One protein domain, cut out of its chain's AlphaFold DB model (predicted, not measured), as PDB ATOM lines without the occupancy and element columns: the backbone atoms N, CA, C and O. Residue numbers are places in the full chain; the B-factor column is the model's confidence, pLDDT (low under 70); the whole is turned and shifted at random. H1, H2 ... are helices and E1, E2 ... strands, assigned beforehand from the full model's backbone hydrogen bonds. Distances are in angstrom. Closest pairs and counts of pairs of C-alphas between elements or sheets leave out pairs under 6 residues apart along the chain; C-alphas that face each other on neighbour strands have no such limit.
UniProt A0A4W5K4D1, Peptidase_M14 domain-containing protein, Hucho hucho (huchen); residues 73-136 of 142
ATOM      1  N   THR A  73     -25.309 -44.657  29.838       94.94
ATOM      2  CA  THR A  73     -25.007 -43.226  29.821       94.94
ATOM      3  C   THR A  73     -23.611 -42.985  30.377       94.94
ATOM      4  O   THR A  73     -23.220 -43.607  31.366       94.94
ATOM      5  N   TYR A  74     -22.842 -42.116  29.725       94.62
ATOM      6  CA  TYR A  74     -21.521 -41.711  30.192       94.62
ATOM      7  C   TYR A  74     -21.398 -40.181  30.278       94.62
ATOM      8  O   TYR A  74     -22.112 -39.474  29.560       94.62
ATOM      9  N   PRO A  75     -20.490 -39.659  31.128       92.19
ATOM     10  CA  PRO A  75     -20.445 -38.233  31.431       92.19
ATOM     11  C   PRO A  75     -20.125 -37.334  30.222       92.19
ATOM     12  O   PRO A  75     -19.490 -37.772  29.259       92.19
ATOM     13  N   PHE A  76     -20.461 -36.041  30.278       89.00
ATOM     14  CA  PHE A  76     -21.266 -35.386  31.327       89.00
ATOM     15  C   PHE A  76     -22.778 -35.604  31.145       89.00
ATOM     16  O   PHE A  76     -23.221 -35.858  30.032       89.00
ATOM     17  N   ASP A  77     -23.556 -35.456  32.225       84.06
ATOM     18  CA  ASP A  77     -25.031 -35.592  32.234       84.06
ATOM     19  C   ASP A  77     -25.789 -34.266  32.027       84.06
ATOM     20  O   ASP A  77     -27.019 -34.214  32.036       84.06
ATOM     21  N   CYS A  78     -25.064 -33.165  31.828       81.69
ATOM     22  CA  CYS A  78     -25.648 -31.856  31.568       81.69
ATOM     23  C   CYS A  78     -24.906 -31.100  30.464       81.69
ATOM     24  O   CYS A  78     -23.765 -31.417  30.108       81.69
ATOM     25  N   THR A  79     -25.585 -30.096  29.912       82.88
ATOM     26  CA  THR A  79     -25.045 -29.159  28.925       82.88
ATOM     27  C   THR A  79     -24.467 -27.921  29.610       82.88
ATOM     28  O   THR A  79     -24.878 -27.572  30.717       82.88
ATOM     29  N   ARG A  80     -23.503 -27.253  28.964       74.69
ATOM     30  CA  ARG A  80     -22.839 -26.061  29.523       74.69
ATOM     31  C   ARG A  80     -23.720 -24.808  29.461       74.69
ATOM     32  O   ARG A  80     -23.763 -24.044  30.416       74.69
ATOM     33  N   ASP A  81     -24.483 -24.655  28.378       73.81
ATOM     34  CA  ASP A  81     -25.242 -23.431  28.076       73.81
ATOM     35  C   ASP A  81     -26.761 -23.595  28.263       73.81
ATOM     36  O   ASP A  81     -27.557 -22.949  27.579       73.81
ATOM     37  N   TRP A  82     -27.191 -24.492  29.160       68.00
ATOM     38  CA  TRP A  82     -28.609 -24.841  29.361       68.00
ATOM     39  C   TRP A  82     -29.314 -25.337  28.089       68.00
ATOM     40  O   TRP A  82     -30.547 -25.341  28.009       68.00
ATOM     41  N   ALA A  83     -28.545 -25.769  27.086       79.25
ATOM     42  CA  ALA A  83     -29.086 -26.425  25.912       79.25
ATOM     43  C   ALA A  83     -29.908 -27.653  26.358       79.25
ATOM     44  O   ALA A  83     -29.474 -28.387  27.253       79.25
ATOM     45  N   PRO A  84     -31.092 -27.909  25.773       77.44
ATOM     46  CA  PRO A  84     -31.912 -29.051  26.175       77.44
ATOM     47  C   PRO A  84     -31.187 -30.392  26.007       77.44
ATOM     48  O   PRO A  84     -31.361 -31.285  26.834       77.44
ATOM     49  N   GLN A  85     -30.385 -30.500  24.942       86.50
ATOM     50  CA  GLN A  85     -29.561 -31.651  24.584       86.50
ATOM     51  C   GLN A  85     -28.344 -31.165  23.785       86.50
ATOM     52  O   GLN A  85     -28.503 -30.450  22.793       86.50
ATOM     53  N   GLU A  86     -27.143 -31.557  24.194       88.50
ATOM     54  CA  GLU A  86     -25.893 -31.310  23.474       88.50
ATOM     55  C   GLU A  86     -24.819 -32.295  23.940       88.50
ATOM     56  O   GLU A  86     -24.693 -32.575  25.128       88.50
ATOM     57  N   ASN A  87     -24.007 -32.802  23.010       89.50
ATOM     58  CA  ASN A  87     -22.886 -33.659  23.371       89.50
ATOM     59  C   ASN A  87     -21.831 -32.877  24.170       89.50
ATOM     60  O   ASN A  87     -21.141 -32.022  23.614       89.50
ATOM     61  N   THR A  88     -21.664 -33.225  25.446       90.00
ATOM     62  CA  THR A  88     -20.715 -32.594  26.373       90.00
ATOM     63  C   THR A  88     -19.590 -33.554  26.768       90.00
ATOM     64  O   THR A  88     -19.661 -34.227  27.802       90.00
ATOM     65  N   PRO A  89     -18.523 -33.648  25.949       90.69
ATOM     66  CA  PRO A  89     -17.444 -34.594  26.188       90.69
ATOM     67  C   PRO A  89     -16.602 -34.197  27.406       90.69
ATOM     68  O   PRO A  89     -16.342 -33.020  27.669       90.69
ATOM     69  N   THR A  90     -16.117 -35.206  28.125       89.12
ATOM     70  CA  THR A  90     -15.081 -35.026  29.148       89.12
ATOM     71  C   THR A  90     -13.689 -34.959  28.509       89.12
ATOM     72  O   THR A  90     -13.515 -35.214  27.317       89.12
ATOM     73  N   ALA A  91     -12.662 -34.647  29.307       89.75
ATOM     74  CA  ALA A  91     -11.273 -34.760  28.853       89.75
ATOM     75  C   ALA A  91     -10.882 -36.214  28.505       89.75
ATOM     76  O   ALA A  91     -10.031 -36.427  27.645       89.75
ATOM     77  N   ASP A  92     -11.547 -37.194  29.125       92.31
ATOM     78  CA  ASP A  92     -11.311 -38.634  28.978       92.31
ATOM     79  C   ASP A  92     -12.439 -39.326  28.180       92.31
ATOM     80  O   ASP A  92     -12.735 -40.505  28.382       92.31
ATOM     81  N   ASP A  93     -13.094 -38.603  27.259       94.12
ATOM     82  CA  ASP A  93     -14.264 -39.077  26.495       94.12
ATOM     83  C   ASP A  93     -14.033 -40.441  25.824       94.12
ATOM     84  O   ASP A  93     -14.882 -41.330  25.884       94.12
ATOM     85  N   SER A  94     -12.851 -40.654  25.239       96.31
ATOM     86  CA  SER A  94     -12.504 -41.918  24.581       96.31
ATOM     87  C   SER A  94     -12.490 -43.106  25.546       96.31
ATOM     88  O   SER A  94     -12.952 -44.192  25.187       96.31
ATOM     89  N   PHE A  95     -12.010 -42.903  26.775       95.75
ATOM     90  CA  PHE A  95     -12.006 -43.922  27.819       95.75
ATOM     91  C   PHE A  95     -13.430 -44.236  28.283       95.75
ATOM     92  O   PHE A  95     -13.803 -45.407  28.348       95.75
ATOM     93  N   PHE A  96     -14.253 -43.213  28.530       96.62
ATOM     94  CA  PHE A  96     -15.644 -43.406  28.945       96.62
ATOM     95  C   PHE A  96     -16.488 -44.094  27.872       96.62
ATOM     96  O   PHE A  96     -17.239 -45.018  28.178       96.62
ATOM     97  N   ARG A  97     -16.312 -43.721  26.603       97.25
ATOM     98  CA  ARG A  97     -16.971 -44.391  25.474       97.25
ATOM     99  C   ARG A  97     -16.546 -45.845  25.349       97.25
ATOM    100  O   ARG A  97     -17.396 -46.709  25.138       97.25
ATOM    101  N   TRP A  98     -15.252 -46.131  25.499       97.62
ATOM    102  CA  TRP A  98     -14.751 -47.504  25.517       97.62
ATOM    103  C   TRP A  98     -15.375 -48.305  26.663       97.62
ATOM    104  O   TRP A  98     -15.930 -49.377  26.424       97.62
ATOM    105  N   LEU A  99     -15.362 -47.765  27.881       97.50
ATOM    106  CA  LEU A  99     -15.922 -48.421  29.057       97.50
ATOM    107  C   LEU A  99     -17.426 -48.696  28.897       97.50
ATOM    108  O   LEU A  99     -17.881 -49.812  29.155       97.50
ATOM    109  N   ALA A 100     -18.186 -47.710  28.414       97.56
ATOM    110  CA  ALA A 100     -19.609 -47.861  28.134       97.56
ATOM    111  C   ALA A 100     -19.859 -48.949  27.078       97.56
ATOM    112  O   ALA A 100     -20.730 -49.800  27.252       97.56
ATOM    113  N   THR A 101     -19.036 -48.979  26.024       97.69
ATOM    114  CA  THR A 101     -19.111 -49.998  24.964       97.69
ATOM    115  C   THR A 101     -18.856 -51.401  25.513       97.69
ATOM    116  O   THR A 101     -19.551 -52.345  25.134       97.69
ATOM    117  N   VAL A 102     -17.885 -51.565  26.418       97.56
ATOM    118  CA  VAL A 102     -17.579 -52.861  27.048       97.56
ATOM    119  C   VAL A 102     -18.797 -53.405  27.796       97.56
ATOM    120  O   VAL A 102     -19.149 -54.572  27.620       97.56
ATOM    121  N   TYR A 103     -19.490 -52.576  28.579       97.06
ATOM    122  CA  TYR A 103     -20.705 -53.020  29.265       97.06
ATOM    123  C   TYR A 103     -21.850 -53.291  28.277       97.06
ATOM    124  O   TYR A 103     -22.474 -54.353  28.311       97.06
ATOM    125  N   ALA A 104     -22.097 -52.360  27.356       96.94
ATOM    126  CA  ALA A 104     -23.210 -52.441  26.417       96.94
ATOM    127  C   ALA A 104     -23.140 -53.662  25.489       96.94
ATOM    128  O   ALA A 104     -24.155 -54.300  25.217       96.94
ATOM    129  N   SER A 105     -21.935 -54.011  25.034       96.44
ATOM    130  CA  SER A 105     -21.704 -55.157  24.146       96.44
ATOM    131  C   SER A 105     -21.733 -56.512  24.857       96.44
ATOM    132  O   SER A 105     -21.961 -57.531  24.206       96.44
ATOM    133  N   THR A 106     -21.519 -56.554  26.176       96.62
ATOM    134  CA  THR A 106     -21.497 -57.804  26.958       96.62
ATOM    135  C   THR A 106     -22.837 -58.128  27.616       96.62
ATOM    136  O   THR A 106     -23.111 -59.289  27.929       96.62
ATOM    137  N   ASN A 107     -23.715 -57.138  27.789       96.56
ATOM    138  CA  ASN A 107     -25.079 -57.367  28.246       96.56
ATOM    139  C   ASN A 107     -25.929 -57.984  27.120       96.56
ATOM    140  O   ASN A 107     -26.275 -57.311  26.154       96.56
ATOM    141  N   LEU A 108     -26.311 -59.259  27.266       95.94
ATOM    142  CA  LEU A 108     -27.038 -60.015  26.231       95.94
ATOM    143  C   LEU A 108     -28.343 -59.355  25.776       95.94
ATOM    144  O   LEU A 108     -28.688 -59.432  24.600       95.94
ATOM    145  N   VAL A 109     -29.080 -58.725  26.694       94.25
ATOM    146  CA  VAL A 109     -30.340 -58.062  26.343       94.25
ATOM    147  C   VAL A 109     -30.045 -56.781  25.579       94.25
ATOM    148  O   VAL A 109     -30.677 -56.544  24.560       94.25
ATOM    149  N   MET A 110     -29.071 -55.986  26.021       94.50
ATOM    150  CA  MET A 110     -28.682 -54.736  25.365       94.50
ATOM    151  C   MET A 110     -28.011 -54.960  24.003       94.50
ATOM    152  O   MET A 110     -28.200 -54.161  23.095       94.50
ATOM    153  N   ALA A 111     -27.274 -56.052  23.823       94.19
ATOM    154  CA  ALA A 111     -26.634 -56.393  22.555       94.19
ATOM    155  C   ALA A 111     -27.592 -57.044  21.541       94.19
ATOM    156  O   ALA A 111     -27.257 -57.147  20.364       94.19
ATOM    157  N   ASN A 112     -28.777 -57.491  21.973       94.88
ATOM    158  CA  ASN A 112     -29.749 -58.124  21.087       94.88
ATOM    159  C   ASN A 112     -30.406 -57.075  20.161       94.88
ATOM    160  O   ASN A 112     -31.084 -56.176  20.678       94.88
ATOM    161  N   PRO A 113     -30.254 -57.179  18.824       91.75
ATOM    162  CA  PRO A 113     -30.889 -56.257  17.881       91.75
ATOM    163  C   PRO A 113     -32.409 -56.457  17.798       91.75
ATOM    164  O   PRO A 113     -33.156 -55.503  17.606       91.75
ATOM    165  N   ASP A 114     -32.891 -57.678  18.038       93.94
ATOM    166  CA  ASP A 114     -34.312 -58.034  17.949       93.94
ATOM    167  C   ASP A 114     -35.089 -57.701  19.233       93.94
ATOM    168  O   ASP A 114     -36.261 -58.062  19.390       93.94
ATOM    169  N   ARG A 115     -34.443 -57.050  20.207       91.50
ATOM    170  CA  ARG A 115     -35.103 -56.683  21.458       91.50
ATOM    171  C   ARG A 115     -36.158 -55.609  21.217       91.50
ATOM    172  O   ARG A 115     -36.023 -54.726  20.373       91.50
ATOM    173  N   ARG A 116     -37.188 -55.628  22.059       90.00
ATOM    174  CA  ARG A 116     -38.191 -54.566  22.090       90.00
ATOM    175  C   ARG A 116     -37.555 -53.250  22.568       90.00
ATOM    176  O   ARG A 116     -36.877 -53.241  23.594       90.00
ATOM    177  N   ILE A 117     -37.838 -52.157  21.857       89.00
ATOM    178  CA  ILE A 117     -37.499 -50.788  22.278       89.00
ATOM    179  C   ILE A 117     -38.233 -50.458  23.588       89.00
ATOM    180  O   ILE A 117     -39.375 -50.881  23.793       89.00
ATOM    181  N   CYS A 118     -37.560 -49.723  24.473       86.00
ATOM    182  CA  CYS A 118     -38.099 -49.254  25.747       86.00
ATOM    183  C   CYS A 118     -39.101 -48.096  25.534       86.00
ATOM    184  O   CYS A 118     -40.044 -48.250  24.753       86.00
ATOM    185  N   HIS A 119     -39.000 -46.984  26.267       80.62
ATOM    186  CA  HIS A 119     -40.080 -45.993  26.308       80.62
ATOM    187  C   HIS A 119     -39.897 -44.843  25.315       80.62
ATOM    188  O   HIS A 119     -40.886 -44.416  24.720       80.62
ATOM    189  N   SER A 120     -38.674 -44.337  25.160       78.06
ATOM    190  CA  SER A 120     -38.412 -43.063  24.478       78.06
ATOM    191  C   SER A 120     -37.690 -43.207  23.138       78.06
ATOM    192  O   SER A 120     -38.237 -42.821  22.106       78.06
ATOM    193  N   GLU A 121     -36.480 -43.763  23.147       83.44
ATOM    194  CA  GLU A 121     -35.554 -43.738  22.015       83.44
ATOM    195  C   GLU A 121     -35.002 -45.132  21.687       83.44
ATOM    196  O   GLU A 121     -34.823 -45.993  22.552       83.44
ATOM    197  N   ASP A 122     -34.720 -45.357  20.405       90.62
ATOM    198  CA  ASP A 122     -34.010 -46.545  19.946       90.62
ATOM    199  C   ASP A 122     -32.490 -46.352  20.045       90.62
ATOM    200  O   ASP A 122     -31.811 -45.988  19.081       90.62
ATOM    201  N   PHE A 123     -31.937 -46.643  21.224       93.25
ATOM    202  CA  PHE A 123     -30.497 -46.521  21.474       93.25
ATOM    203  C   PHE A 123     -29.622 -47.485  20.666       93.25
ATOM    204  O   PHE A 123     -28.399 -47.333  20.678       93.25
ATOM    205  N   GLN A 124     -30.195 -48.446  19.931       92.38
ATOM    206  CA  GLN A 124     -29.414 -49.289  19.018       92.38
ATOM    207  C   GLN A 124     -28.697 -48.462  17.952       92.38
ATOM    208  O   GLN A 124     -27.581 -48.797  17.559       92.38
ATOM    209  N   GLN A 125     -29.296 -47.339  17.548       91.38
ATOM    210  CA  GLN A 125     -28.721 -46.398  16.583       91.38
ATOM    211  C   GLN A 125     -27.432 -45.742  17.103       91.38
ATOM    212  O   GLN A 125     -26.588 -45.325  16.312       91.38
ATOM    213  N   HIS A 126     -27.244 -45.738  18.427       92.12
ATOM    214  CA  HIS A 126     -26.074 -45.199  19.123       92.12
ATOM    215  C   HIS A 126     -25.169 -46.294  19.703       92.12
ATOM    216  O   HIS A 126     -24.362 -46.038  20.593       92.12
ATOM    217  N   ASN A 127     -25.292 -47.542  19.235       94.75
ATOM    218  CA  ASN A 127     -24.591 -48.704  19.801       94.75
ATOM    219  C   ASN A 127     -24.872 -48.924  21.302       94.75
ATOM    220  O   ASN A 127     -24.042 -49.475  22.027       94.75
ATOM    221  N   ASN A 128     -26.055 -48.513  21.764       95.44
ATOM    222  CA  ASN A 128     -26.535 -48.623  23.144       95.44
ATOM    223  C   ASN A 128     -25.713 -47.845  24.179       95.44
ATOM    224  O   ASN A 128     -25.779 -48.148  25.373       95.44
ATOM    225  N   ILE A 129     -24.963 -46.838  23.736       96.50
ATOM    226  CA  ILE A 129     -24.254 -45.899  24.603       96.50
ATOM    227  C   ILE A 129     -24.647 -44.472  24.235       96.50
ATOM    228  O   ILE A 129     -24.934 -44.194  23.072       96.50
ATOM    229  N   ILE A 130     -24.643 -43.554  25.197       95.19
ATOM    230  CA  ILE A 130     -24.925 -42.143  24.922       95.19
ATOM    231  C   ILE A 130     -24.227 -41.230  25.935       95.19
ATOM    232  O   ILE A 130     -24.114 -41.570  27.111       95.19
ATOM    233  N   ASN A 131     -23.757 -40.067  25.485       94.31
ATOM    234  CA  ASN A 131     -23.337 -39.000  26.392       94.31
ATOM    235  C   ASN A 131     -24.581 -38.437  27.097       94.31
ATOM    236  O   ASN A 131     -25.589 -38.184  26.437       94.31
ATOM    237  N   GLY A 132     -24.537 -38.248  28.414       91.44
ATOM    238  CA  GLY A 132     -25.723 -37.846  29.174       91.44
ATOM    239  C   GLY A 132     -26.308 -36.502  28.734       91.44
ATOM    240  O   GLY A 132     -27.510 -36.421  28.484       91.44
ATOM    241  N   GLY A 133     -25.463 -35.497  28.490       88.69
ATOM    242  CA  GLY A 133     -25.862 -34.197  27.951       88.69
ATOM    243  C   GLY A 133     -26.510 -34.298  26.569       88.69
ATOM    244  O   GLY A 133     -27.413 -33.523  26.261       88.69
ATOM    245  N   ALA A 134     -26.113 -35.279  25.752       90.38
ATOM    246  CA  ALA A 134     -26.733 -35.534  24.452       90.38
ATOM    247  C   ALA A 134     -28.112 -36.202  24.576       90.38
ATOM    248  O   ALA A 134     -28.961 -36.004  23.709       90.38
ATOM    249  N   TRP A 135     -28.341 -36.981  25.637       87.69
ATOM    250  CA  TRP A 135     -29.612 -37.661  25.862       87.69
ATOM    251  C   TRP A 135     -30.662 -36.744  26.495       87.69
ATOM    252  O   TRP A 135     -31.762 -36.624  25.966       87.69
ATOM    253  N   HIS A 136     -30.361 -36.109  27.627       77.56
ATOM    254  CA  HIS A 136     -31.206 -35.095  28.265       77.56
ATOM    255  C   HIS A 136     -30.424 -34.393  29.379       77.56
ATOM    256  O   HIS A 136     -29.747 -35.044  30.167       77.56
TER     257      HIS A 136
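AT A GLANCE: This is residues 73 to 136 of the 142 residues of the protein "Peptidase_M14 domain-containing protein" of Hucho hucho (huchen) (UniProt A0A4W5K4D1). A flat model in which one long helix, H1, runs along one side and the short strand E1 lies in the middle, with the three short helices and long loops making the rest. The 64 printed residues hold H1, H2, H3, E1 and H4 in that order, mostly helix, with under half of the residues in named elements. It is only just compact, close to loose, with a radius of gyration of the C-alphas of 12.5 A and spans of 37 by 26 by 13 A.

IN THESE COORDINATES: After residues 73 to 92, H1 takes residues 93 to 106, 20.1 A long, from C-alpha 93 at (-14.264, -39.077, 26.495). H2 is residues 108 to 111, H3 123 to 126, E1 129 to 131, and H4 132 to 135, with C-alpha 135 at (-29.612, -37.661, 25.862).

HOW THE PARTS SIT: Residues 73 to 74 pair, parallel, with residues 130 to 131 of E1. The closest C-alphas of H1 and E1, Ala 100 and Ile 129, are 6.2 A apart. H1, with residues 104 to 105 alone, and H2 only just touch, only at the corner, with 3 pairs of C-alphas within 8 A; the closest, Ser 105 and Ala 111, are 5.3 A apart. H1 and H3 are apart. E1 and H4 meet only through their link. Every O i to N i+4 pair of H1 is within hydrogen-bond range; H2, H3 and H4 are too short for one.

THE WHOLE: The C-alphas farthest apart, Asp 81 and Asp 114, are 37.2 A apart. The printed part has no cut; H2 to H3 is a long link. Trp 82 is under pLDDT 70.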